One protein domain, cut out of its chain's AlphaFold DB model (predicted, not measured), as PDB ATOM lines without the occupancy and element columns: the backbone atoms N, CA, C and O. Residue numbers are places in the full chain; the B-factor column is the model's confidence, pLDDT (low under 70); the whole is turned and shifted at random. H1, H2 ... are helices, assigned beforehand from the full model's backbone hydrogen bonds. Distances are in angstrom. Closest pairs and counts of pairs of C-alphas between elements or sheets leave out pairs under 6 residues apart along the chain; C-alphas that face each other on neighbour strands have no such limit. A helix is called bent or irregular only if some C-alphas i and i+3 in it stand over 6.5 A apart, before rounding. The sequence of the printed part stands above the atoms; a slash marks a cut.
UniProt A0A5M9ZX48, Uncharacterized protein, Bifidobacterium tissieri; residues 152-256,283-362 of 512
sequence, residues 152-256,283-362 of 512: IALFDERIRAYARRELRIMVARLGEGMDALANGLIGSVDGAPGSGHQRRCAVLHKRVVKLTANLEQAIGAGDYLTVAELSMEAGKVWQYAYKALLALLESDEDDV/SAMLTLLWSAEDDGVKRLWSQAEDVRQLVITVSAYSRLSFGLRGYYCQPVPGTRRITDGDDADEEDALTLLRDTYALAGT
ATOM      1  N   ILE A 152     127.928  24.592  66.033       67.88
ATOM      2  CA  ILE A 152     127.503  24.175  67.376       67.88
ATOM      3  C   ILE A 152     125.988  24.359  67.527       67.88
ATOM      4  O   ILE A 152     125.308  23.437  67.973       67.88
ATOM      5  N   ALA A 153     125.447  25.499  67.092       70.56
ATOM      6  CA  ALA A 153     124.015  25.782  67.124       70.56
ATOM      7  C   ALA A 153     123.205  24.767  66.300       70.56
ATOM      8  O   ALA A 153     122.235  24.199  66.797       70.56
ATOM      9  N   LEU A 154     123.629  24.482  65.060       69.06
ATOM     10  CA  LEU A 154     122.957  23.506  64.191       69.06
ATOM     11  C   LEU A 154     122.988  22.089  64.777       69.06
ATOM     12  O   LEU A 154     122.009  21.344  64.679       69.06
ATOM     13  N   PHE A 155     124.108  21.699  65.382       73.69
ATOM     14  CA  PHE A 155     124.229  20.408  66.047       73.69
ATOM     15  C   PHE A 155     123.336  20.319  67.294       73.69
ATOM     16  O   PHE A 155     122.612  19.336  67.463       73.69
ATOM     17  N   ASP A 156     123.321  21.368  68.121       78.44
ATOM     18  CA  ASP A 156     122.454  21.492  69.297       78.44
ATOM     19  C   ASP A 156     120.968  21.360  68.920       78.44
ATOM     20  O   ASP A 156     120.234  20.580  69.531       78.44
ATOM     21  N   GLU A 157     120.529  22.044  67.861       79.31
ATOM     22  CA  GLU A 157     119.155  21.956  67.356       79.31
ATOM     23  C   GLU A 157     118.784  20.544  66.891       79.31
ATOM     24  O   GLU A 157     117.688  20.058  67.192       79.31
ATOM     25  N   ARG A 158     119.699  19.849  66.205       75.50
ATOM     26  CA  ARG A 158     119.488  18.459  65.774       75.50
ATOM     27  C   ARG A 158     119.346  17.513  66.962       75.50
ATOM     28  O   ARG A 158     118.438  16.679  66.954       75.50
ATOM     29  N   ILE A 159     120.186  17.663  67.991       76.94
ATOM     30  CA  ILE A 159     120.081  16.876  69.229       76.94
ATOM     31  C   ILE A 159     118.722  17.109  69.887       76.94
ATOM     32  O   ILE A 159     118.032  16.139  70.205       76.94
ATOM     33  N   ARG A 160     118.301  18.373  70.036       88.31
ATOM     34  CA  ARG A 160     116.989  18.709  70.612       88.31
ATOM     35  C   ARG A 160     115.861  18.056  69.829       88.31
ATOM     36  O   ARG A 160     114.998  17.415  70.423       88.31
ATOM     37  N   ALA A 161     115.857  18.201  68.504       80.75
ATOM     38  CA  ALA A 161     114.810  17.654  67.648       80.75
ATOM     39  C   ALA A 161     114.727  16.123  67.752       80.75
ATOM     40  O   ALA A 161     113.637  15.575  67.935       80.75
ATOM     41  N   TYR A 162     115.875  15.444  67.697       80.56
ATOM     42  CA  TYR A 162     115.957  13.996  67.861       80.56
ATOM     43  C   TYR A 162     115.453  13.560  69.240       80.56
ATOM     44  O   TYR A 162     114.536  12.746  69.338       80.56
ATOM     45  N   ALA A 163     115.980  14.155  70.310       78.75
ATOM     46  CA  ALA A 163     115.630  13.781  71.673       78.75
ATOM     47  C   ALA A 163     114.147  14.004  71.975       78.75
ATOM     48  O   ALA A 163     113.503  13.136  72.554       78.75
ATOM     49  N   ARG A 164     113.571  15.122  71.521       89.69
ATOM     50  CA  ARG A 164     112.139  15.417  71.681       89.69
ATOM     51  C   ARG A 164     111.253  14.406  70.966       89.69
ATOM     52  O   ARG A 164     110.183  14.091  71.478       89.69
ATOM     53  N   ARG A 165     111.679  13.906  69.801       86.62
ATOM     54  CA  ARG A 165     110.967  12.856  69.064       86.62
ATOM     55  C   ARG A 165     111.002  11.533  69.826       86.62
ATOM     56  O   ARG A 165     109.947  10.950  70.063       86.62
ATOM     57  N   GLU A 166     112.190  11.093  70.234       83.44
ATOM     58  CA  GLU A 166     112.367   9.820  70.941       83.44
ATOM     59  C   GLU A 166     111.707   9.832  72.326       83.44
ATOM     60  O   GLU A 166     111.079   8.852  72.722       83.44
ATOM     61  N   LEU A 167     111.756  10.960  73.040       84.19
ATOM     62  CA  LEU A 167     111.163  11.110  74.368       84.19
ATOM     63  C   LEU A 167     109.661  10.795  74.379       84.19
ATOM     64  O   LEU A 167     109.185  10.163  75.320       84.19
ATOM     65  N   ARG A 168     108.927  11.149  73.313       87.12
ATOM     66  CA  ARG A 168     107.499  10.798  73.177       87.12
ATOM     67  C   ARG A 168     107.279   9.290  73.186       87.12
ATOM     68  O   ARG A 168     106.393   8.796  73.876       87.12
ATOM     69  N   ILE A 169     108.106   8.571  72.432       86.00
ATOM     70  CA  ILE A 169     108.037   7.112  72.313       86.00
ATOM     71  C   ILE A 169     108.396   6.467  73.656       86.00
ATOM     72  O   ILE A 169     107.737   5.524  74.091       86.00
ATOM     73  N   MET A 170     109.425   6.986  74.328       84.81
ATOM     74  CA  MET A 170     109.905   6.424  75.592       84.81
ATOM     75  C   MET A 170     108.935   6.660  76.749       84.81
ATOM     76  O   MET A 170     108.755   5.758  77.561       84.81
ATOM     77  N   VAL A 171     108.263   7.815  76.809       84.94
ATOM     78  CA  VAL A 171     107.230   8.063  77.826       84.94
ATOM     79  C   VAL A 171     106.018   7.158  77.642       84.94
ATOM     80  O   VAL A 171     105.550   6.598  78.629       84.94
ATOM     81  N   ALA A 172     105.546   6.955  76.409       86.69
ATOM     82  CA  ALA A 172     104.440   6.030  76.158       86.69
ATOM     83  C   ALA A 172     104.781   4.613  76.657       86.69
ATOM     84  O   ALA A 172     104.024   4.009  77.413       86.69
ATOM     85  N   ARG A 173     105.990   4.126  76.334       86.81
ATOM     86  CA  ARG A 173     106.493   2.832  76.824       86.81
ATOM     87  C   ARG A 173     106.634   2.780  78.341       86.81
ATOM     88  O   ARG A 173     106.359   1.745  78.941       86.81
ATOM     89  N   LEU A 174     107.089   3.868  78.962       83.38
ATOM     90  CA  LEU A 174     107.185   3.960  80.415       83.38
ATOM     91  C   LEU A 174     105.803   3.826  81.062       83.38
ATOM     92  O   LEU A 174     105.666   3.068  82.019       83.38
ATOM     93  N   GLY A 175     104.791   4.502  80.513       82.38
ATOM     94  CA  GLY A 175     103.403   4.384  80.952       82.38
ATOM     95  C   GLY A 175     102.892   2.947  80.880       82.38
ATOM     96  O   GLY A 175     102.472   2.396  81.895       82.38
ATOM     97  N   GLU A 176     103.028   2.309  79.713       87.38
ATOM     98  CA  GLU A 176     102.649   0.903  79.502       87.38
ATOM     99  C   GLU A 176     103.364  -0.046  80.478       87.38
ATOM    100  O   GLU A 176     102.738  -0.922  81.079       87.38
ATOM    101  N   GLY A 177     104.675   0.135  80.668       82.75
ATOM    102  CA  GLY A 177     105.477  -0.687  81.570       82.75
ATOM    103  C   GLY A 177     105.065  -0.525  83.034       82.75
ATOM    104  O   GLY A 177     104.933  -1.517  83.754       82.75
ATOM    105  N   MET A 178     104.831   0.711  83.483       79.00
ATOM    106  CA  MET A 178     104.384   0.966  84.851       79.00
ATOM    107  C   MET A 178     102.973   0.431  85.105       79.00
ATOM    108  O   MET A 178     102.728  -0.126  86.177       79.00
ATOM    109  N   ASP A 179     102.059   0.563  84.141       84.25
ATOM    110  CA  ASP A 179     100.707   0.008  84.243       84.25
ATOM    111  C   ASP A 179     100.746  -1.523  84.295       84.25
ATOM    112  O   ASP A 179     100.054  -2.134  85.115       84.25
ATOM    113  N   ALA A 180     101.585  -2.163  83.475       84.31
ATOM    114  CA  ALA A 180     101.783  -3.609  83.507       84.31
ATOM    115  C   ALA A 180     102.317  -4.079  84.869       84.31
ATOM    116  O   ALA A 180     101.758  -5.009  85.455       84.31
ATOM    117  N   LEU A 181     103.335  -3.397  85.409       75.75
ATOM    118  CA  LEU A 181     103.903  -3.699  86.723       75.75
ATOM    119  C   LEU A 181     102.869  -3.521  87.843       75.75
ATOM    120  O   LEU A 181     102.728  -4.386  88.705       75.75
ATOM    121  N   ALA A 182     102.116  -2.418  87.831       75.81
ATOM    122  CA  ALA A 182     101.098  -2.145  88.840       75.81
ATOM    123  C   ALA A 182      99.955  -3.173  88.798       75.81
ATOM    124  O   ALA A 182      99.535  -3.657  89.848       75.81
ATOM    125  N   ASN A 183      99.479  -3.545  87.607       81.06
ATOM    126  CA  ASN A 183      98.458  -4.583  87.446       81.06
ATOM    127  C   ASN A 183      98.970  -5.964  87.859       81.06
ATOM    128  O   ASN A 183      98.248  -6.710  88.520       81.06
ATOM    129  N   GLY A 184     100.222  -6.281  87.532       78.69
ATOM    130  CA  GLY A 184     100.877  -7.503  87.975       78.69
ATOM    131  C   GLY A 184     100.951  -7.600  89.503       78.69
ATOM    132  O   GLY A 184     100.546  -8.614  90.065       78.69
ATOM    133  N   LEU A 185     101.369  -6.522  90.178       69.25
ATOM    134  CA  LEU A 185     101.413  -6.434  91.644       69.25
ATOM    135  C   LEU A 185     100.030  -6.495  92.305       69.25
ATOM    136  O   LEU A 185      99.934  -6.836  93.479       69.25
ATOM    137  N   ILE A 186      98.958  -6.112  91.607       74.12
ATOM    138  CA  ILE A 186      97.582  -6.290  92.096       74.12
ATOM    139  C   ILE A 186      97.147  -7.749  91.922       74.12
ATOM    140  O   ILE A 186      96.511  -8.302  92.817       74.12
ATOM    141  N   GLY A 187      97.476  -8.355  90.778       72.19
ATOM    142  CA  GLY A 187      97.091  -9.718  90.422       72.19
ATOM    143  C   GLY A 187      97.825 -10.807  91.203       72.19
ATOM    144  O   GLY A 187      97.262 -11.877  91.389       72.19
ATOM    145  N   SER A 188      99.037 -10.539  91.700       66.00
ATOM    146  CA  SER A 188      99.834 -11.486  92.497       66.00
ATOM    147  C   SER A 188      99.391 -11.618  93.956       66.00
ATOM    148  O   SER A 188     100.032 -12.307  94.743       66.00
ATOM    149  N   VAL A 189      98.338 -10.912  94.360       63.97
ATOM    150  CA  VAL A 189      97.862 -10.885  95.742       63.97
ATOM    151  C   VAL A 189      96.679 -11.834  95.847       63.97
ATOM    152  O   VAL A 189      95.539 -11.418  95.654       63.97
ATOM    153  N   ASP A 190      96.922 -13.079  96.250       55.84
ATOM    154  CA  ASP A 190      95.876 -14.082  96.542       55.84
ATOM    155  C   ASP A 190      95.034 -13.757  97.804       55.84
ATOM    156  O   ASP A 190      94.326 -14.591  98.370       55.84
ATOM    157  N   GLY A 191      95.092 -12.512  98.283       52.91
ATOM    158  CA  GLY A 191      94.456 -12.065  99.514       52.91
ATOM    159  C   GLY A 191      92.998 -11.643  99.337       52.91
ATOM    160  O   GLY A 191      92.615 -11.035  98.338       52.91
ATOM    161  N   ALA A 192      92.195 -11.885 100.378       49.72
ATOM    162  CA  ALA A 192      90.809 -11.435 100.469       49.72
ATOM    163  C   ALA A 192      90.650  -9.943 100.084       49.72
ATOM    164  O   ALA A 192      91.478  -9.113 100.494       49.72
ATOM    165  N   PRO A 193      89.573  -9.582  99.356       58.97
ATOM    166  CA  PRO A 193      89.290  -8.204  98.979       58.97
ATOM    167  C   PRO A 193      89.396  -7.255 100.177       58.97
ATOM    168  O   PRO A 193      88.736  -7.442 101.198       58.97
ATOM    169  N   GLY A 194      90.222  -6.216 100.053       61.16
ATOM    170  CA  GLY A 194      90.398  -5.188 101.076       61.16
ATOM    171  C   GLY A 194      91.608  -5.359 101.997       61.16
ATOM    172  O   GLY A 194      91.734  -4.562 102.933       61.16
ATOM    173  N   SER A 195      92.507  -6.313 101.727       67.06
ATOM    174  CA  SER A 195      93.787  -6.429 102.437       67.06
ATOM    175  C   SER A 195      94.608  -5.128 102.356       67.06
ATOM    176  O   SER A 195      94.536  -4.360 101.387       67.06
ATOM    177  N   GLY A 196      95.419  -4.853 103.384       65.25
ATOM    178  CA  GLY A 196      96.281  -3.664 103.410       65.25
ATOM    179  C   GLY A 196      97.307  -3.631 102.270       65.25
ATOM    180  O   GLY A 196      97.761  -2.560 101.875       65.25
ATOM    181  N   HIS A 197      97.660  -4.790 101.712       61.59
ATOM    182  CA  HIS A 197      98.536  -4.898 100.550       61.59
ATOM    183  C   HIS A 197      97.794  -4.525  99.250       61.59
ATOM    184  O   HIS A 197      98.247  -3.634  98.537       61.59
ATOM    185  N   GLN A 198      96.584  -5.051  99.020       66.56
ATOM    186  CA  GLN A 198      95.763  -4.689  97.854       66.56
ATOM    187  C   GLN A 198      95.448  -3.182  97.802       66.56
ATOM    188  O   GLN A 198      95.510  -2.563  96.741       66.56
ATOM    189  N   ARG A 199      95.175  -2.550  98.957       67.81
ATOM    190  CA  ARG A 199      94.990  -1.087  99.036       67.81
ATOM    191  C   ARG A 199      96.250  -0.317  98.630       67.81
ATOM    192  O   ARG A 199      96.134   0.704  97.959       67.81
ATOM    193  N   ARG A 200      97.440  -0.790  99.017       65.25
ATOM    194  CA  ARG A 200      98.722  -0.167  98.643       65.25
ATOM    195  C   ARG A 200      98.990  -0.298  97.142       65.25
ATOM    196  O   ARG A 200      99.318   0.710  96.520       65.25
ATOM    197  N   CYS A 201      98.751  -1.469  96.550       66.94
ATOM    198  CA  CYS A 201      98.885  -1.672  95.103       66.94
ATOM    199  C   CYS A 201      97.878  -0.824  94.302       66.94
ATOM    200  O   CYS A 201      98.248  -0.209  93.307       66.94
ATOM    201  N   ALA A 202      96.637  -0.675  94.778       71.81
ATOM    202  CA  ALA A 202      95.651   0.209  94.147       71.81
ATOM    203  C   ALA A 202      96.049   1.699  94.206       71.81
ATOM    204  O   ALA A 202      95.834   2.446  93.248       71.81
ATOM    205  N   VAL A 203      96.654   2.149  95.314       74.25
ATOM    206  CA  VAL A 203      97.202   3.513  95.430       74.25
ATOM    207  C   VAL A 203      98.377   3.717  94.473       74.25
ATOM    208  O   VAL A 203      98.446   4.764  93.830       74.25
ATOM    209  N   LEU A 204      99.269   2.728  94.353       69.19
ATOM    210  CA  LEU A 204     100.376   2.749  93.398       69.19
ATOM    211  C   LEU A 204      99.858   2.855  91.959       69.19
ATOM    212  O   LEU A 204     100.256   3.770  91.249       69.19
ATOM    213  N   HIS A 205      98.902   2.008  91.569       75.62
ATOM    214  CA  HIS A 205      98.277   2.051  90.245       75.62
ATOM    215  C   HIS A 205      97.650   3.422  89.948       75.62
ATOM    216  O   HIS A 205      97.890   4.013  88.902       75.62
ATOM    217  N   LYS A 206      96.908   4.005  90.901       80.50
ATOM    218  CA  LYS A 206      96.343   5.355  90.731       80.50
ATOM    219  C   LYS A 206      97.424   6.427  90.532       80.50
ATOM    220  O   LYS A 206      97.192   7.390  89.803       80.50
ATOM    221  N   ARG A 207      98.579   6.290  91.196       78.31
ATOM    222  CA  ARG A 207      99.722   7.197  91.008       78.31
ATOM    223  C   ARG A 207     100.362   7.019  89.638       78.31
ATOM    224  O   ARG A 207     100.610   8.031  88.999       78.31
ATOM    225  N   VAL A 208     100.557   5.779  89.187       76.00
ATOM    226  CA  VAL A 208     101.068   5.472  87.845       76.00
ATOM    227  C   VAL A 208     100.184   6.113  86.777       76.00
ATOM    228  O   VAL A 208     100.672   6.933  86.014       76.00
ATOM    229  N   VAL A 209      98.874   5.848  86.796       81.94
ATOM    230  CA  VAL A 209      97.936   6.402  85.802       81.94
ATOM    231  C   VAL A 209      97.986   7.932  85.769       81.94
ATOM    232  O   VAL A 209      98.004   8.538  84.699       81.94
ATOM    233  N   LYS A 210      98.030   8.577  86.944       85.31
ATOM    234  CA  LYS A 210      98.134  10.040  87.031       85.31
ATOM    235  C   LYS A 210      99.464  10.548  86.463       85.31
ATOM    236  O   LYS A 210      99.471  11.541  85.745       85.31
ATOM    237  N   LEU A 211     100.568   9.891  86.803       82.44
ATOM    238  CA  LEU A 211     101.901  10.255  86.341       82.44
ATOM    239  C   LEU A 211     102.016  10.125  84.817       82.44
ATOM    240  O   LEU A 211     102.490  11.055  84.170       82.44
ATOM    241  N   THR A 212     101.538   9.018  84.244       81.38
ATOM    242  CA  THR A 212     101.532   8.790  82.794       81.38
ATOM    243  C   THR A 212     100.737   9.877  82.072       81.38
ATOM    244  O   THR A 212     101.259  10.504  81.153       81.38
ATOM    245  N   ALA A 213      99.525  10.188  82.546       88.12
ATOM    246  CA  ALA A 213      98.704  11.249  81.962       88.12
ATOM    247  C   ALA A 213      99.385  12.629  82.033       88.12
ATOM    248  O   ALA A 213      99.349  13.393  81.069       88.12
ATOM    249  N   ASN A 214     100.043  12.941  83.153       89.00
ATOM    250  CA  ASN A 214     100.792  14.187  83.311       89.00
ATOM    251  C   ASN A 214     101.995  14.259  82.353       89.00
ATOM    252  O   ASN A 214     102.232  15.306  81.752       89.00
ATOM    253  N   LEU A 215     102.739  13.158  82.189       85.19
ATOM    254  CA  LEU A 215     103.884  13.081  81.275       85.19
ATOM    255  C   LEU A 215     103.445  13.269  79.815       85.19
ATOM    256  O   LEU A 215     104.068  14.031  79.075       85.19
ATOM    257  N   GLU A 216     102.354  12.620  79.407       87.75
ATOM    258  CA  GLU A 216     101.772  12.776  78.071       87.75
ATOM    259  C   GLU A 216     101.296  14.209  77.819       87.75
ATOM    260  O   GLU A 216     101.570  14.777  76.759       87.75
ATOM    261  N   GLN A 217     100.632  14.820  78.805       91.19
ATOM    262  CA  GLN A 217     100.186  16.207  78.722       91.19
ATOM    263  C   GLN A 217     101.371  17.170  78.567       91.19
ATOM    264  O   GLN A 217     101.342  18.030  77.683       91.19
ATOM    265  N   ALA A 218     102.419  17.015  79.382       89.62
ATOM    266  CA  ALA A 218     103.617  17.851  79.320       89.62
ATOM    267  C   ALA A 218     104.330  17.717  77.962       89.62
ATOM    268  O   ALA A 218     104.674  18.715  77.327       89.62
ATOM    269  N   ILE A 219     104.449  16.494  77.439       86.88
ATOM    270  CA  ILE A 219     105.003  16.238  76.101       86.88
ATOM    271  C   ILE A 219     104.154  16.857  74.988       86.88
ATOM    272  O   ILE A 219     104.707  17.389  74.018       86.88
ATOM    273  N   GLY A 220     102.827  16.761  75.097       86.44
ATOM    274  CA  GLY A 220     101.887  17.349  74.144       86.44
ATOM    275  C   GLY A 220     101.975  18.874  74.113       86.44
ATOM    276  O   GLY A 220     101.906  19.468  73.039       86.44
ATOM    277  N   ALA A 221     102.205  19.492  75.274       90.06
ATOM    278  CA  ALA A 221     102.441  20.926  75.411       90.06
ATOM    279  C   ALA A 221     103.853  21.364  74.975       90.06
ATOM    280  O   ALA A 221     104.081  22.554  74.767       90.06
ATOM    281  N   GLY A 222     104.797  20.427  74.819       86.06
ATOM    282  CA  GLY A 222     106.208  20.742  74.575       86.06
ATOM    283  C   GLY A 222     106.930  21.294  75.808       86.06
ATOM    284  O   GLY A 222     107.977  21.923  75.667       86.06
ATOM    285  N   ASP A 223     106.382  21.062  77.002       90.31
ATOM    286  CA  ASP A 223     106.945  21.494  78.279       90.31
ATOM    287  C   ASP A 223     107.901  20.430  78.828       90.31
ATOM    288  O   ASP A 223     107.574  19.610  79.687       90.31
ATOM    289  N   TYR A 224     109.107  20.409  78.267       84.88
ATOM    290  CA  TYR A 224     110.108  19.398  78.587       84.88
ATOM    291  C   TYR A 224     110.725  19.554  79.986       84.88
ATOM    292  O   TYR A 224     111.352  18.609  80.465       84.88
ATOM    293  N   LEU A 225     110.550  20.709  80.649       85.00
ATOM    294  CA  LEU A 225     111.032  20.914  82.021       85.00
ATOM    295  C   LEU A 225     110.116  20.160  82.975       85.00
ATOM    296  O   LEU A 225     110.589  19.328  83.746       85.00
ATOM    297  N   THR A 226     108.804  20.323  82.796       87.94
ATOM    298  CA  THR A 226     107.811  19.510  83.498       87.94
ATOM    299  C   THR A 226     108.010  18.014  83.221       87.94
ATOM    300  O   THR A 226     107.856  17.195  84.124       87.94
ATOM    301  N   VAL A 227     108.417  17.609  82.008       81.94
ATOM    302  CA  VAL A 227     108.749  16.193  81.733       81.94
ATOM    303  C   VAL A 227     109.935  15.704  82.574       81.94
ATOM    304  O   VAL A 227     109.872  14.592  83.097       81.94
ATOM    305  N   ALA A 228     110.985  16.513  82.739       78.94
ATOM    306  CA  ALA A 228     112.130  16.168  83.585       78.94
ATOM    307  C   ALA A 228     111.740  16.061  85.076       78.94
ATOM    308  O   ALA A 228     112.116  15.106  85.755       78.94
ATOM    309  N   GLU A 229     110.905  16.974  85.578       83.62
ATOM    310  CA  GLU A 229     110.363  16.891  86.944       83.62
ATOM    311  C   GLU A 229     109.543  15.611  87.151       83.62
ATOM    312  O   GLU A 229     109.720  14.871  88.126       83.62
ATOM    313  N   LEU A 230     108.656  15.309  86.203       80.81
ATOM    314  CA  LEU A 230     107.818  14.119  86.254       80.81
ATOM    315  C   LEU A 230     108.641  12.832  86.092       80.81
ATOM    316  O   LEU A 230     108.274  11.807  86.670       80.81
ATOM    317  N   SER A 231     109.783  12.843  85.394       76.06
ATOM    318  CA  SER A 231     110.664  11.669  85.340       76.06
ATOM    319  C   SER A 231     111.332  11.373  86.690       76.06
ATOM    320  O   SER A 231     111.563  10.208  87.016       76.06
ATOM    321  N   MET A 232     111.554  12.382  87.543       75.06
ATOM    322  CA  MET A 232     111.944  12.151  88.944       75.06
ATOM    323  C   MET A 232     110.811  11.501  89.749       75.06
ATOM    324  O   MET A 232     111.055  10.598  90.555       75.06
ATOM    325  N   GLU A 233     109.561  11.937  89.546       77.38
ATOM    326  CA  GLU A 233     108.394  11.297  90.171       77.38
ATOM    327  C   GLU A 233     108.251   9.838  89.710       77.38
ATOM    328  O   GLU A 233     108.005   8.956  90.535       77.38
ATOM    329  N   ALA A 234     108.523   9.561  88.434       71.56
ATOM    330  CA  ALA A 234     108.578   8.215  87.875       71.56
ATOM    331  C   ALA A 234     109.595   7.314  88.587       71.56
ATOM    332  O   ALA A 234     109.256   6.193  88.976       71.56
ATOM    333  N   GLY A 235     110.806   7.818  88.845       67.56
ATOM    334  CA  GLY A 235     111.809   7.104  89.639       67.56
ATOM    335  C   GLY A 235     111.319   6.769  91.048       67.56
ATOM    336  O   GLY A 235     111.463   5.635  91.506       67.56
ATOM    337  N   LYS A 236     110.644   7.710  91.722       70.06
ATOM    338  CA  LYS A 236     110.055   7.475  93.054       70.06
ATOM    339  C   LYS A 236     108.951   6.415  93.013       70.06
ATOM    340  O   LYS A 236     108.899   5.549  93.885       70.06
ATOM    341  N   VAL A 237     108.065   6.467  92.016       67.31
ATOM    342  CA  VAL A 237     106.985   5.482  91.825       67.31
ATOM    343  C   VAL A 237     107.557   4.083  91.594       67.31
ATOM    344  O   VAL A 237     107.106   3.135  92.241       67.31
ATOM    345  N   TRP A 238     108.595   3.960  90.764       71.00
ATOM    346  CA  TRP A 238     109.316   2.702  90.572       71.00
ATOM    347  C   TRP A 238     109.925   2.180  91.883       71.00
ATOM    348  O   TRP A 238     109.715   1.019  92.226       71.00
ATOM    349  N   GLN A 239     110.596   3.027  92.674       65.56
ATOM    350  CA  GLN A 239     111.154   2.614  93.970       65.56
ATOM    351  C   GLN A 239     110.074   2.086  94.929       65.56
ATOM    352  O   GLN A 239     110.309   1.122  95.660       65.56
ATOM    353  N   TYR A 240     108.882   2.692  94.935       64.31
ATOM    354  CA  TYR A 240     107.756   2.182  95.721       64.31
ATOM    355  C   TYR A 240     107.266   0.820  95.219       64.31
ATOM    356  O   TYR A 240     107.001  -0.058  96.041       64.31
ATOM    357  N   ALA A 241     107.165   0.635  93.900       60.94
ATOM    358  CA  ALA A 241     106.791  -0.641  93.293       60.94
ATOM    359  C   ALA A 241     107.812  -1.742  93.626       60.94
ATOM    360  O   ALA A 241     107.435  -2.837  94.036       60.94
ATOM    361  N   TYR A 242     109.102  -1.415  93.546       66.06
ATOM    362  CA  TYR A 242     110.196  -2.314  93.887       66.06
ATOM    363  C   TYR A 242     110.144  -2.751  95.356       66.06
ATOM    364  O   TYR A 242     110.163  -3.942  95.650       66.06
ATOM    365  N   LYS A 243     109.968  -1.810  96.294       63.19
ATOM    366  CA  LYS A 243     109.796  -2.137  97.724       63.19
ATOM    367  C   LYS A 243     108.573  -3.022  97.983       63.19
ATOM    368  O   LYS A 243     108.625  -3.885  98.853       63.19
ATOM    369  N   ALA A 244     107.481  -2.820  97.246       59.22
ATOM    370  CA  ALA A 244     106.299  -3.674  97.352       59.22
ATOM    371  C   ALA A 244     106.571  -5.104  96.854       59.22
ATOM    372  O   ALA A 244     106.098  -6.051  97.477       59.22
ATOM    373  N   LEU A 245     107.366  -5.252  95.790       63.19
ATOM    374  CA  LEU A 245     107.808  -6.548  95.275       63.19
ATOM    375  C   LEU A 245     108.716  -7.285  96.274       63.19
ATOM    376  O   LEU A 245     108.536  -8.479  96.485       63.19
ATOM    377  N   LEU A 246     109.635  -6.581  96.945       61.97
ATOM    378  CA  LEU A 246     110.467  -7.180  97.999       61.97
ATOM    379  C   LEU A 246     109.635  -7.690  99.176       61.97
ATOM    380  O   LEU A 246     109.827  -8.815  99.619       61.97
ATOM    381  N   ALA A 247     108.651  -6.908  99.619       57.97
ATOM    382  CA  ALA A 247     107.763  -7.321 100.701       57.97
ATOM    383  C   ALA A 247     106.890  -8.542 100.340       57.97
ATOM    384  O   ALA A 247     106.463  -9.266 101.235       57.97
ATOM    385  N   LEU A 248     106.601  -8.771  99.049       56.12
ATOM    386  CA  LEU A 248     105.937  -9.997  98.584       56.12
ATOM    387  C   LEU A 248     106.868 -11.209  98.715       56.12
ATOM    388  O   LEU A 248     106.440 -12.241  99.226       56.12
ATOM    389  N   LEU A 249     108.141 -11.061  98.329       56.56
ATOM    390  CA  LEU A 249     109.160 -12.110  98.456       56.56
ATOM    391  C   LEU A 249     109.437 -12.502  99.916       56.56
ATOM    392  O   LEU A 249     109.713 -13.663 100.197       56.56
ATOM    393  N   GLU A 250     109.357 -11.551 100.845       49.59
ATOM    394  CA  GLU A 250     109.573 -11.783 102.281       49.59
ATOM    395  C   GLU A 250     108.399 -12.511 102.965       49.59
ATOM    396  O   GLU A 250     108.568 -13.075 104.041       49.59
ATOM    397  N   SER A 251     107.206 -12.545 102.362       45.91
ATOM    398  CA  SER A 251     106.013 -13.120 103.010       45.91
ATOM    399  C   SER A 251     105.939 -14.661 103.035       45.91
ATOM    400  O   SER A 251     105.036 -15.192 103.676       45.91
ATOM    401  N   ASP A 252     106.923 -15.354 102.440       49.56
ATOM    402  CA  ASP A 252     107.132 -16.823 102.457       49.56
ATOM    403  C   ASP A 252     108.429 -17.225 103.218       49.56
ATOM    404  O   ASP A 252     109.183 -18.130 102.853       49.56
ATOM    405  N   GLU A 253     108.723 -16.503 104.303       43.94
ATOM    406  CA  GLU A 253     109.981 -16.531 105.070       43.94
ATOM    407  C   GLU A 253     110.428 -17.926 105.579       43.94
ATOM    408  O   GLU A 253     111.628 -18.216 105.637       43.94
ATOM    409  N   ASP A 254     109.503 -18.816 105.953       46.03
ATOM    410  CA  ASP A 254     109.829 -20.026 106.729       46.03
ATOM    411  C   ASP A 254     110.496 -21.156 105.917       46.03
ATOM    412  O   ASP A 254     111.374 -21.863 106.434       46.03
ATOM    413  N   ASP A 255     110.141 -21.318 104.641       46.69
ATOM    414  CA  ASP A 255     110.703 -22.374 103.787       46.69
ATOM    415  C   ASP A 255     112.044 -21.959 103.159       46.69
ATOM    416  O   ASP A 255     112.979 -22.768 103.081       46.69
ATOM    417  N   VAL A 256     112.214 -20.669 102.852       43.72
ATOM    418  CA  VAL A 256     113.495 -20.095 102.403       43.72
ATOM    419  C   VAL A 256     114.540 -20.152 103.527       43.72
ATOM    420  O   VAL A 256     115.695 -20.542 103.310       43.72
ATOM    421  N   SER A 283     123.940  -9.737  93.181       35.62
ATOM    422  CA  SER A 283     124.263 -11.042  92.587       35.62
ATOM    423  C   SER A 283     123.557 -12.216  93.291       35.62
ATOM    424  O   SER A 283     123.069 -13.136  92.633       35.62
ATOM    425  N   ALA A 284     123.407 -12.167  94.621       40.69
ATOM    426  CA  ALA A 284     122.647 -13.167  95.376       40.69
ATOM    427  C   ALA A 284     121.133 -13.040  95.135       40.69
ATOM    428  O   ALA A 284     120.439 -14.047  95.033       40.69
ATOM    429  N   MET A 285     120.640 -11.812  94.950       43.53
ATOM    430  CA  MET A 285     119.240 -11.513  94.636       43.53
ATOM    431  C   MET A 285     118.825 -12.047  93.258       43.53
ATOM    432  O   MET A 285     117.774 -12.668  93.115       43.53
ATOM    433  N   LEU A 286     119.698 -11.886  92.258       39.69
ATOM    434  CA  LEU A 286     119.513 -12.436  90.911       39.69
ATOM    435  C   LEU A 286     119.612 -13.972  90.886       39.69
ATOM    436  O   LEU A 286     118.883 -14.621  90.139       39.69
ATOM    437  N   THR A 287     120.456 -14.560  91.740       42.12
ATOM    438  CA  THR A 287     120.581 -16.022  91.873       42.12
ATOM    439  C   THR A 287     119.348 -16.637  92.558       42.12
ATOM    440  O   THR A 287     118.848 -17.659  92.091       42.12
ATOM    441  N   LEU A 288     118.792 -15.973  93.585       41.69
ATOM    442  CA  LEU A 288     117.516 -16.315  94.244       41.69
ATOM    443  C   LEU A 288     116.323 -16.280  93.270       41.69
ATOM    444  O   LEU A 288     115.477 -17.176  93.277       41.69
ATOM    445  N   LEU A 289     116.282 -15.275  92.391       44.06
ATOM    446  CA  LEU A 289     115.227 -15.089  91.391       44.06
ATOM    447  C   LEU A 289     115.239 -16.138  90.282       44.06
ATOM    448  O   LEU A 289     114.185 -16.524  89.781       44.06
ATOM    449  N   TRP A 290     116.415 -16.621  89.888       41.66
ATOM    450  CA  TRP A 290     116.523 -17.685  88.889       41.66
ATOM    451  C   TRP A 290     116.122 -19.056  89.451       41.66
ATOM    452  O   TRP A 290     115.585 -19.872  88.696       41.66
ATOM    453  N   SER A 291     116.258 -19.267  90.766       42.94
ATOM    454  CA  SER A 291     115.805 -20.476  91.470       42.94
ATOM    455  C   SER A 291     114.331 -20.489  91.897       42.94
ATOM    456  O   SER A 291     113.842 -21.549  92.271       42.94
ATOM    457  N   ALA A 292     113.608 -19.364  91.839       45.69
ATOM    458  CA  ALA A 292     112.181 -19.329  92.170       45.69
ATOM    459  C   ALA A 292     111.360 -20.131  91.136       45.69
ATOM    460  O   ALA A 292     111.415 -19.836  89.942       45.69
ATOM    461  N   GLU A 293     110.615 -21.152  91.565       49.53
ATOM    462  CA  GLU A 293     109.756 -21.965  90.679       49.53
ATOM    463  C   GLU A 293     108.499 -21.212  90.198       49.53
ATOM    464  O   GLU A 293     107.855 -21.647  89.246       49.53
ATOM    465  N   ASP A 294     108.172 -20.062  90.801       60.56
ATOM    466  CA  ASP A 294     106.992 -19.269  90.452       60.56
ATOM    467  C   ASP A 294     107.251 -18.319  89.266       60.56
ATOM    468  O   ASP A 294     107.895 -17.264  89.373       60.56
ATOM    469  N   ASP A 295     106.704 -18.697  88.109       67.81
ATOM    470  CA  ASP A 295     106.711 -17.910  86.874       67.81
ATOM    471  C   ASP A 295     106.107 -16.502  87.042       67.81
ATOM    472  O   ASP A 295     106.450 -15.595  86.276       67.81
ATOM    473  N   GLY A 296     105.215 -16.287  88.016       68.56
ATOM    474  CA  GLY A 296     104.595 -14.991  88.294       68.56
ATOM    475  C   GLY A 296     105.592 -13.973  88.844       68.56
ATOM    476  O   GLY A 296     105.718 -12.866  88.315       68.56
ATOM    477  N   VAL A 297     106.372 -14.370  89.850       64.25
ATOM    478  CA  VAL A 297     107.388 -13.523  90.494       64.25
ATOM    479  C   VAL A 297     108.514 -13.162  89.520       64.25
ATOM    480  O   VAL A 297     108.928 -12.002  89.445       64.25
ATOM    481  N   LYS A 298     108.964 -14.125  88.703       65.81
ATOM    482  CA  LYS A 298     109.964 -13.893  87.645       65.81
ATOM    483  C   LYS A 298     109.499 -12.852  86.624       65.81
ATOM    484  O   LYS A 298     110.274 -11.970  86.248       65.81
ATOM    485  N   ARG A 299     108.232 -12.921  86.194       72.44
ATOM    486  CA  ARG A 299     107.647 -11.935  85.268       72.44
ATOM    487  C   ARG A 299     107.572 -10.543  85.893       72.44
ATOM    488  O   ARG A 299     107.970  -9.587  85.235       72.44
ATOM    489  N   LEU A 300     107.127 -10.429  87.147       67.38
ATOM    490  CA  LEU A 300     107.037  -9.140  87.851       67.38
ATOM    491  C   LEU A 300     108.396  -8.469  88.018       67.38
ATOM    492  O   LEU A 300     108.521  -7.262  87.830       67.38
ATOM    493  N   TRP A 301     109.427  -9.251  88.330       69.75
ATOM    494  CA  TRP A 301     110.782  -8.729  88.425       69.75
ATOM    495  C   TRP A 301     111.314  -8.236  87.080       69.75
ATOM    496  O   TRP A 301     111.856  -7.136  87.004       69.75
ATOM    497  N   SER A 302     111.125  -9.017  86.010       72.69
ATOM    498  CA  SER A 302     111.510  -8.591  84.659       72.69
ATOM    499  C   SER A 302     110.825  -7.276  84.283       72.69
ATOM    500  O   SER A 302     111.488  -6.354  83.819       72.69
ATOM    501  N   GLN A 303     109.523  -7.155  84.561       74.38
ATOM    502  CA  GLN A 303     108.767  -5.922  84.331       74.38
ATOM    503  C   GLN A 303     109.298  -4.752  85.170       74.38
ATOM    504  O   GLN A 303     109.401  -3.635  84.668       74.38
ATOM    505  N   ALA A 304     109.663  -4.986  86.433       67.62
ATOM    506  CA  ALA A 304     110.229  -3.952  87.294       67.62
ATOM    507  C   ALA A 304     111.585  -3.439  86.782       67.62
ATOM    508  O   ALA A 304     111.842  -2.236  86.850       67.62
ATOM    509  N   GLU A 305     112.437  -4.318  86.249       73.75
ATOM    510  CA  GLU A 305     113.715  -3.923  85.648       73.75
ATOM    511  C   GLU A 305     113.515  -3.195  84.312       73.75
ATOM    512  O   GLU A 305     114.156  -2.171  84.080       73.75
ATOM    513  N   ASP A 306     112.577  -3.643  83.473       73.94
ATOM    514  CA  ASP A 306     112.230  -2.951  82.226       73.94
ATOM    515  C   ASP A 306     111.739  -1.520  82.505       73.94
ATOM    516  O   ASP A 306     112.206  -0.561  81.881       73.94
ATOM    517  N   VAL A 307     110.867  -1.344  83.506       72.62
ATOM    518  CA  VAL A 307     110.417  -0.018  83.961       72.62
ATOM    519  C   VAL A 307     111.590   0.822  84.459       72.62
ATOM    520  O   VAL A 307     111.673   2.002  84.120       72.62
ATOM    521  N   ARG A 308     112.533   0.238  85.211       77.19
ATOM    522  CA  ARG A 308     113.733   0.951  85.677       77.19
ATOM    523  C   ARG A 308     114.559   1.492  84.510       77.19
ATOM    524  O   ARG A 308     114.937   2.664  84.509       77.19
ATOM    525  N   GLN A 309     114.813   0.659  83.500       72.19
ATOM    526  CA  GLN A 309     115.554   1.058  82.299       72.19
ATOM    527  C   GLN A 309     114.825   2.158  81.518       72.19
ATOM    528  O   GLN A 309     115.463   3.073  80.989       72.19
ATOM    529  N   LEU A 310     113.493   2.107  81.472       74.62
ATOM    530  CA  LEU A 310     112.676   3.142  80.841       74.62
ATOM    531  C   LEU A 310     112.740   4.469  81.607       74.62
ATOM    532  O   LEU A 310     112.917   5.501  80.967       74.62
ATOM    533  N   VAL A 311     112.691   4.469  82.946       73.50
ATOM    534  CA  VAL A 311     112.872   5.690  83.763       73.50
ATOM    535  C   VAL A 311     114.226   6.347  83.477       73.50
ATOM    536  O   VAL A 311     114.297   7.558  83.255       73.50
ATOM    537  N   ILE A 312     115.295   5.549  83.430       73.19
ATOM    538  CA  ILE A 312     116.651   6.017  83.110       73.19
ATOM    539  C   ILE A 312     116.696   6.650  81.718       73.19
ATOM    540  O   ILE A 312     117.228   7.746  81.530       73.19
ATOM    541  N   THR A 313     116.096   5.970  80.746       74.75
ATOM    542  CA  THR A 313     116.085   6.389  79.345       74.75
ATOM    543  C   THR A 313     115.279   7.674  79.149       74.75
ATOM    544  O   THR A 313     115.756   8.607  78.505       74.75
ATOM    545  N   VAL A 314     114.086   7.767  79.746       77.12
ATOM    546  CA  VAL A 314     113.250   8.979  79.734       77.12
ATOM    547  C   VAL A 314     114.001  10.148  80.365       77.12
ATOM    548  O   VAL A 314     114.011  11.235  79.793       77.12
ATOM    549  N   SER A 315     114.702   9.931  81.477       75.62
ATOM    550  CA  SER A 315     115.490  10.981  82.139       75.62
ATOM    551  C   SER A 315     116.643  11.479  81.255       75.62
ATOM    552  O   SER A 315     116.868  12.684  81.136       75.62
ATOM    553  N   ALA A 316     117.338  10.570  80.561       73.94
ATOM    554  CA  ALA A 316     118.402  10.927  79.621       73.94
ATOM    555  C   ALA A 316     117.875  11.732  78.416       73.94
ATOM    556  O   ALA A 316     118.429  12.778  78.072       73.94
ATOM    557  N   TYR A 317     116.773  11.289  77.802       78.69
ATOM    558  CA  TYR A 317     116.161  12.006  76.680       78.69
ATOM    559  C   TYR A 317     115.527  13.337  77.093       78.69
ATOM    560  O   TYR A 317     115.553  14.285  76.310       78.69
ATOM    561  N   SER A 318     115.024  13.445  78.325       80.06
ATOM    562  CA  SER A 318     114.516  14.708  78.875       80.06
ATOM    563  C   SER A 318     115.623  15.757  78.937       80.06
ATOM    564  O   SER A 318     115.423  16.876  78.479       80.06
ATOM    565  N   ARG A 319     116.839  15.385  79.360       80.75
ATOM    566  CA  ARG A 319     118.009  16.281  79.325       80.75
ATOM    567  C   ARG A 319     118.423  16.654  77.906       80.75
ATOM    568  O   ARG A 319     118.581  17.832  77.598       80.75
ATOM    569  N   LEU A 320     118.545  15.665  77.022       80.69
ATOM    570  CA  LEU A 320     118.923  15.896  75.623       80.69
ATOM    571  C   LEU A 320     117.893  16.739  74.852       80.69
ATOM    572  O   LEU A 320     118.238  17.379  73.861       80.69
ATOM    573  N   SER A 321     116.639  16.803  75.307       86.56
ATOM    574  CA  SER A 321     115.613  17.675  74.718       86.56
ATOM    575  C   SER A 321     115.941  19.177  74.826       86.56
ATOM    576  O   SER A 321     115.369  19.994  74.087       86.56
ATOM    577  N   PHE A 322     116.906  19.515  75.691       86.94
ATOM    578  CA  PHE A 322     117.512  20.835  75.878       86.94
ATOM    579  C   PHE A 322     118.919  20.947  75.275       86.94
ATOM    580  O   PHE A 322     119.658  21.880  75.584       86.94
ATOM    581  N   GLY A 323     119.289  20.007  74.405       82.75
ATOM    582  CA  GLY A 323     120.535  20.039  73.656       82.75
ATOM    583  C   GLY A 323     121.754  19.776  74.535       82.75
ATOM    584  O   GLY A 323     121.686  19.063  75.539       82.75
ATOM    585  N   LEU A 324     122.883  20.360  74.151       77.75
ATOM    586  CA  LEU A 324     124.152  20.216  74.851       77.75
ATOM    587  C   LEU A 324     124.086  20.820  76.255       77.75
ATOM    588  O   LEU A 324     124.611  20.219  77.189       77.75
ATOM    589  N   ARG A 325     123.382  21.944  76.449       85.56
ATOM    590  CA  ARG A 325     123.218  22.544  77.786       85.56
ATOM    591  C   ARG A 325     122.551  21.597  78.768       85.56
ATOM    592  O   ARG A 325     123.053  21.416  79.873       85.56
ATOM    593  N   GLY A 326     121.460  20.949  78.357       78.31
ATOM    594  CA  GLY A 326     120.795  19.956  79.198       78.31
ATOM    595  C   GLY A 326     121.620  18.685  79.388       78.31
ATOM    596  O   GLY A 326     121.658  18.130  80.489       78.31
ATOM    597  N   TYR A 327     122.328  18.241  78.346       75.94
ATOM    598  CA  TYR A 327     123.216  17.079  78.426       75.94
ATOM    599  C   TYR A 327     124.356  17.274  79.426       75.94
ATOM    600  O   TYR A 327     124.661  16.365  80.191       75.94
ATOM    601  N   TYR A 328     124.954  18.460  79.459       73.56
ATOM    602  CA  TYR A 328     126.039  18.761  80.383       73.56
ATOM    603  C   TYR A 328     125.574  19.399  81.701       73.56
ATOM    604  O   TYR A 328     126.366  19.507  82.630       73.56
ATOM    605  N   CYS A 329     124.309  19.820  81.801       76.12
ATOM    606  CA  CYS A 329     123.786  20.624  82.914       76.12
ATOM    607  C   CYS A 329     124.652  21.851  83.244       76.12
ATOM    608  O   CYS A 329     124.881  22.171  84.415       76.12
ATOM    609  N   GLN A 330     125.139  22.518  82.194       79.94
ATOM    610  CA  GLN A 330     125.909  23.757  82.277       79.94
ATOM    611  C   GLN A 330     125.739  24.600  81.002       79.94
ATOM    612  O   GLN A 330     125.359  24.062  79.954       79.94
ATOM    613  N   PRO A 331     126.060  25.906  81.043       77.31
ATOM    614  CA  PRO A 331     126.085  26.741  79.848       77.31
ATOM    615  C   PRO A 331     127.092  26.226  78.812       77.31
ATOM    616  O   PRO A 331     128.235  25.901  79.134       77.31
ATOM    617  N   VAL A 332     126.679  26.201  77.543       76.44
ATOM    618  CA  VAL A 332     127.540  25.854  76.403       76.44
ATOM    619  C   VAL A 332     127.550  27.038  75.426       76.44
ATOM    620  O   VAL A 332     126.469  27.467  74.998       76.44
ATOM    621  N   PRO A 333     128.718  27.614  75.085       75.44
ATOM    622  CA  PRO A 333     128.819  28.660  74.065       75.44
ATOM    623  C   PRO A 333     128.232  28.212  72.719       75.44
ATOM    624  O   PRO A 333     128.255  27.027  72.400       75.44
ATOM    625  N   GLY A 334     127.649  29.141  71.958       74.94
ATOM    626  CA  GLY A 334     127.044  28.840  70.652       74.94
ATOM    627  C   GLY A 334     125.722  28.055  70.695       74.94
ATOM    628  O   GLY A 334     125.163  27.748  69.649       74.94
ATOM    629  N   THR A 335     125.182  27.738  71.879       82.00
ATOM    630  CA  THR A 335     123.913  26.997  72.024       82.00
ATOM    631  C   THR A 335     122.783  27.870  72.554       82.00
ATOM    632  O   THR A 335     123.008  28.848  73.276       82.00
ATOM    633  N   ARG A 336     121.540  27.490  72.237       86.88
ATOM    634  CA  ARG A 336     120.347  28.179  72.740       86.88
ATOM    635  C   ARG A 336     120.168  27.936  74.245       86.88
ATOM    636  O   ARG A 336     120.430  26.836  74.729       86.88
ATOM    637  N   ARG A 337     119.657  28.934  74.970       88.88
ATOM    638  CA  ARG A 337     119.233  28.786  76.373       88.88
ATOM    639  C   ARG A 337     118.156  27.707  76.548       88.88
ATOM    640  O   ARG A 337     117.506  27.281  75.583       88.88
ATOM    641  N   ILE A 338     118.030  27.216  77.773       87.12
ATOM    642  CA  ILE A 338     116.995  26.266  78.186       87.12
ATOM    643  C   ILE A 338     115.683  27.005  78.409       87.12
ATOM    644  O   ILE A 338     114.654  26.571  77.889       87.12
ATOM    645  N   THR A 339     115.741  28.124  79.128       86.56
ATOM    646  CA  THR A 339     114.597  28.993  79.391       86.56
ATOM    647  C   THR A 339     114.707  30.284  78.575       86.56
ATOM    648  O   THR A 339     115.791  30.698  78.158       86.56
ATOM    649  N   ASP A 340     113.567  30.931  78.329       84.12
ATOM    650  CA  ASP A 340     113.533  32.294  77.778       84.12
ATOM    651  C   ASP A 340     113.653  33.363  78.899       84.12
ATOM    652  O   ASP A 340     113.481  34.554  78.638       84.12
ATOM    653  N   GLY A 341     113.905  32.929  80.142       82.44
ATOM    654  CA  GLY A 341     113.986  33.750  81.350       82.44
ATOM    655  C   GLY A 341     115.359  34.386  81.588       82.44
ATOM    656  O   GLY A 341     116.213  34.447  80.692       82.44
ATOM    657  N   ASP A 342     115.561  34.899  82.802       86.06
ATOM    658  CA  ASP A 342     116.842  35.489  83.195       86.06
ATOM    659  C   ASP A 342     117.909  34.419  83.518       86.06
ATOM    660  O   ASP A 342     117.711  33.218  83.326       86.06
ATOM    661  N   ASP A 343     119.102  34.850  83.935       80.88
ATOM    662  CA  ASP A 343     120.192  33.916  84.249       80.88
ATOM    663  C   ASP A 343     119.906  33.060  85.495       80.88
ATOM    664  O   ASP A 343     120.473  31.975  85.616       80.88
ATOM    665  N   ALA A 344     119.033  33.518  86.401       83.50
ATOM    666  CA  ALA A 344     118.614  32.724  87.551       83.50
ATOM    667  C   ALA A 344     117.659  31.607  87.110       83.50
ATOM    668  O   ALA A 344     117.872  30.457  87.483       83.50
ATOM    669  N   ASP A 345     116.698  31.916  86.231       85.56
ATOM    670  CA  ASP A 345     115.791  30.915  85.654       85.56
ATOM    671  C   ASP A 345     116.557  29.822  84.879       85.56
ATOM    672  O   ASP A 345     116.194  28.644  84.905       85.56
ATOM    673  N   GLU A 346     117.622  30.199  84.163       87.56
ATOM    674  CA  GLU A 346     118.490  29.247  83.454       87.56
ATOM    675  C   GLU A 346     119.272  28.351  84.433       87.56
ATOM    676  O   GLU A 346     119.338  27.139  84.223       87.56
ATOM    677  N   GLU A 347     119.853  28.906  85.502       84.44
ATOM    678  CA  GLU A 347     120.603  28.120  86.496       84.44
ATOM    679  C   GLU A 347     119.689  27.170  87.284       84.44
ATOM    680  O   GLU A 347     120.061  26.017  87.530       84.44
ATOM    681  N   ASP A 348     118.473  27.607  87.616       86.75
ATOM    682  CA  ASP A 348     117.458  26.767  88.253       86.75
ATOM    683  C   ASP A 348     117.077  25.591  87.341       86.75
ATOM    684  O   ASP A 348     117.042  24.436  87.781       86.75
ATOM    685  N   ALA A 349     116.885  25.843  86.042       86.50
ATOM    686  CA  ALA A 349     116.612  24.793  85.066       86.50
ATOM    687  C   ALA A 349     117.789  23.811  84.910       86.50
ATOM    688  O   ALA A 349     117.591  22.593  84.859       86.50
ATOM    689  N   LEU A 350     119.029  24.305  84.867       82.94
ATOM    690  CA  LEU A 350     120.224  23.457  84.801       82.94
ATOM    691  C   LEU A 350     120.393  22.606  86.067       82.94
ATOM    692  O   LEU A 350     120.771  21.434  85.971       82.94
ATOM    693  N   THR A 351     120.075  23.169  87.232       83.19
ATOM    694  CA  THR A 351     120.089  22.468  88.522       83.19
ATOM    695  C   THR A 351     119.046  21.355  88.547       83.19
ATOM    696  O   THR A 351     119.385  20.205  88.824       83.19
ATOM    697  N   LEU A 352     117.812  21.644  88.134       83.81
ATOM    698  CA  LEU A 352     116.758  20.639  88.007       83.81
ATOM    699  C   LEU A 352     117.184  19.465  87.108       83.81
ATOM    700  O   LEU A 352     117.008  18.293  87.458       83.81
ATOM    701  N   LEU A 353     117.773  19.753  85.944       78.75
ATOM    702  CA  LEU A 353     118.235  18.715  85.017       78.75
ATOM    703  C   LEU A 353     119.382  17.878  85.598       78.75
ATOM    704  O   LEU A 353     119.491  16.686  85.294       78.75
ATOM    705  N   ARG A 354     120.228  18.484  86.442       78.06
ATOM    706  CA  ARG A 354     121.310  17.796  87.160       78.06
ATOM    707  C   ARG A 354     120.727  16.788  88.153       78.06
ATOM    708  O   ARG A 354     121.108  15.615  88.129       78.06
ATOM    709  N   ASP A 355     119.732  17.213  88.923       73.50
ATOM    710  CA  ASP A 355     119.063  16.390  89.936       73.50
ATOM    711  C   ASP A 355     118.232  15.255  89.319       73.50
ATOM    712  O   ASP A 355     118.188  14.137  89.844       73.50
ATOM    713  N   THR A 356     117.625  15.513  88.157       66.44
ATOM    714  CA  THR A 356     116.818  14.530  87.420       66.44
ATOM    715  C   THR A 356     117.614  13.263  87.105       66.44
ATOM    716  O   THR A 356     117.127  12.144  87.277       66.44
ATOM    717  N   TYR A 357     118.868  13.419  86.673       59.84
ATOM    718  CA  TYR A 357     119.729  12.286  86.346       59.84
ATOM    719  C   TYR A 357     120.289  11.596  87.586       59.84
ATOM    720  O   TYR A 357     120.394  10.370  87.593       59.84
ATOM    721  N   ALA A 358     120.605  12.357  88.638       53.75
ATOM    722  CA  ALA A 358     121.071  11.787  89.894       53.75
ATOM    723  C   ALA A 358     120.055  10.769  90.430       53.75
ATOM    724  O   ALA A 358     120.430   9.650  90.748       53.75
ATOM    725  N   LEU A 359     118.759  11.081  90.423       52.19
ATOM    726  CA  LEU A 359     117.720  10.158  90.903       52.19
ATOM    727  C   LEU A 359     117.433   8.975  89.972       52.19
ATOM    728  O   LEU A 359     116.962   7.939  90.438       52.19
ATOM    729  N   ALA A 360     117.682   9.123  88.671       47.31
ATOM    730  CA  ALA A 360     117.479   8.052  87.701       47.31
ATOM    731  C   ALA A 360     118.669   7.077  87.654       47.31
ATOM    732  O   ALA A 360     118.476   5.877  87.468       47.31
ATOM    733  N   GLY A 361     119.893   7.591  87.819       41.62
ATOM    734  CA  GLY A 361     121.148   6.842  87.727       41.62
ATOM    735  C   GLY A 361     121.736   6.381  89.062       41.62
ATOM    736  O   GLY A 361     122.655   5.563  89.045       41.62
ATOM    737  N   THR A 362     121.238   6.865  90.205       40.44
ATOM    738  CA  THR A 362     121.676   6.359  91.511       40.44
ATOM    739  C   THR A 362     120.973   5.051  91.840       40.44
ATOM    740  O   THR A 362     119.749   4.917  91.800       40.44
TER     741      THR A 362
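AT A GLANCE: This is residues 152 to 256 and 283 to 362 of the 512 residues of an uncharacterized protein of Bifidobacterium tissieri (UniProt A0A5M9ZX48). Four long helices, H1, H2, H3 and H5, stand side by side in a long bundle, with H2 and H5 at opposite corners, and a fifth helix, H7, packs on H3 and H5 toward one end. Short H6 and the unnamed residues 329 to 342 lie at that same end, while H4 lies off to the side toward the other end, near H5. The printed part has 185 residues, with seven named helices from H1 to H7 in order along the chain and no named strand; its class is all helix. It is only just compact, close to loose, with a radius of gyration of the C-alphas of 19.2 A, and its elongated outline spans 63 by 34 by 26 A.

IN THESE COORDINATES: Find C-alpha 152 at (127.503, 24.175, 67.376); from there H1, residues 152 to 187, runs 51.0 A to C-alpha 187 at (97.091, -9.718, 90.422), with a kink of 27 degrees near residue 167. H2, residues 196 to 221, runs back over 37.8 A. H3, residues 224 to 256, spans 46.2 A and has a kink of 33 degrees near residue 250; it is irregular, with C-alphas 251 and 254 lying 8.7 A apart. After the cut look for H4, residues 283 to 291, 12.7 A long. H5 follows at residues 295 to 320, 37.7 A long, and then H6, residues 323 to 328, 8.8 A. H7, residues 343 to 361, runs 27.3 A and ends at C-alpha 361 at (121.148, 6.842, 87.727).

HOW THE PARTS SIT: Start with the bundle of H1, H2, H3, H5 and H7, which is up and down, each helix running against the one before it in the bundle. H1 and H2 form a helical hairpin at a shallow tilt of 23 degrees; their closest C-alphas, those of Gly 175 and Thr 212, are 5.1 A apart. H2 and H3 form the next hairpin, where the closest C-alphas, of Leu 215 and Val 227, are 5.8 A apart. H5 touches H3, with Ala 228 and Ser 318 closest at 5.5 A between C-alphas, and touches H1, with Ala 163 and Tyr 317 closest at 5.3 A; it runs opposite ways to both. H1 touches H3 with residues 178 to 185 alone, at a shallow tilt of 33 degrees, only just short of steep; the closest C-alphas, of Leu 185 and Leu 245, are 7.4 A apart. H2 and H5 are apart. H7 touches H5 with residues 353 to 361 alone, and the closest C-alphas, of Ile 312 and Ala 360, are 5.1 A apart. H3 touches H7 with residues 225 to 235 alone, the closest C-alphas being those of Met 232 and Thr 356 at 5.6 A. H6 touches H1, where C-alphas 160 and 323 are closest at 4.9 A. H4 touches no helix; it is close to H5 but not clearly touching, with C-alphas 289 and 298 closest at 6.6 A. Every O i to N i+4 pair is within hydrogen-bond range in H2, H4, H5 and H6; the figures are 30 of 32 in H1, 23 of 29 in H3 and 14 of 15 in H7.

THE WHOLE: The two C-alphas farthest apart, those of Asp 255 and Gly 334, are 63.1 A apart. Residues 257 to 282 are not printed, and C-alphas 256 and 283 lie 17.2 A apart across the cut. The link from H6 to H7, 14 residues, is long. Residues 191 to 196, 250 to 255 and 340 to 345 stand free. The mean pLDDT of the printed part is 72.5, and 64 residues are under 70, among them 188 to 201, 239 to 256, 283 to 298 and 356 to 362.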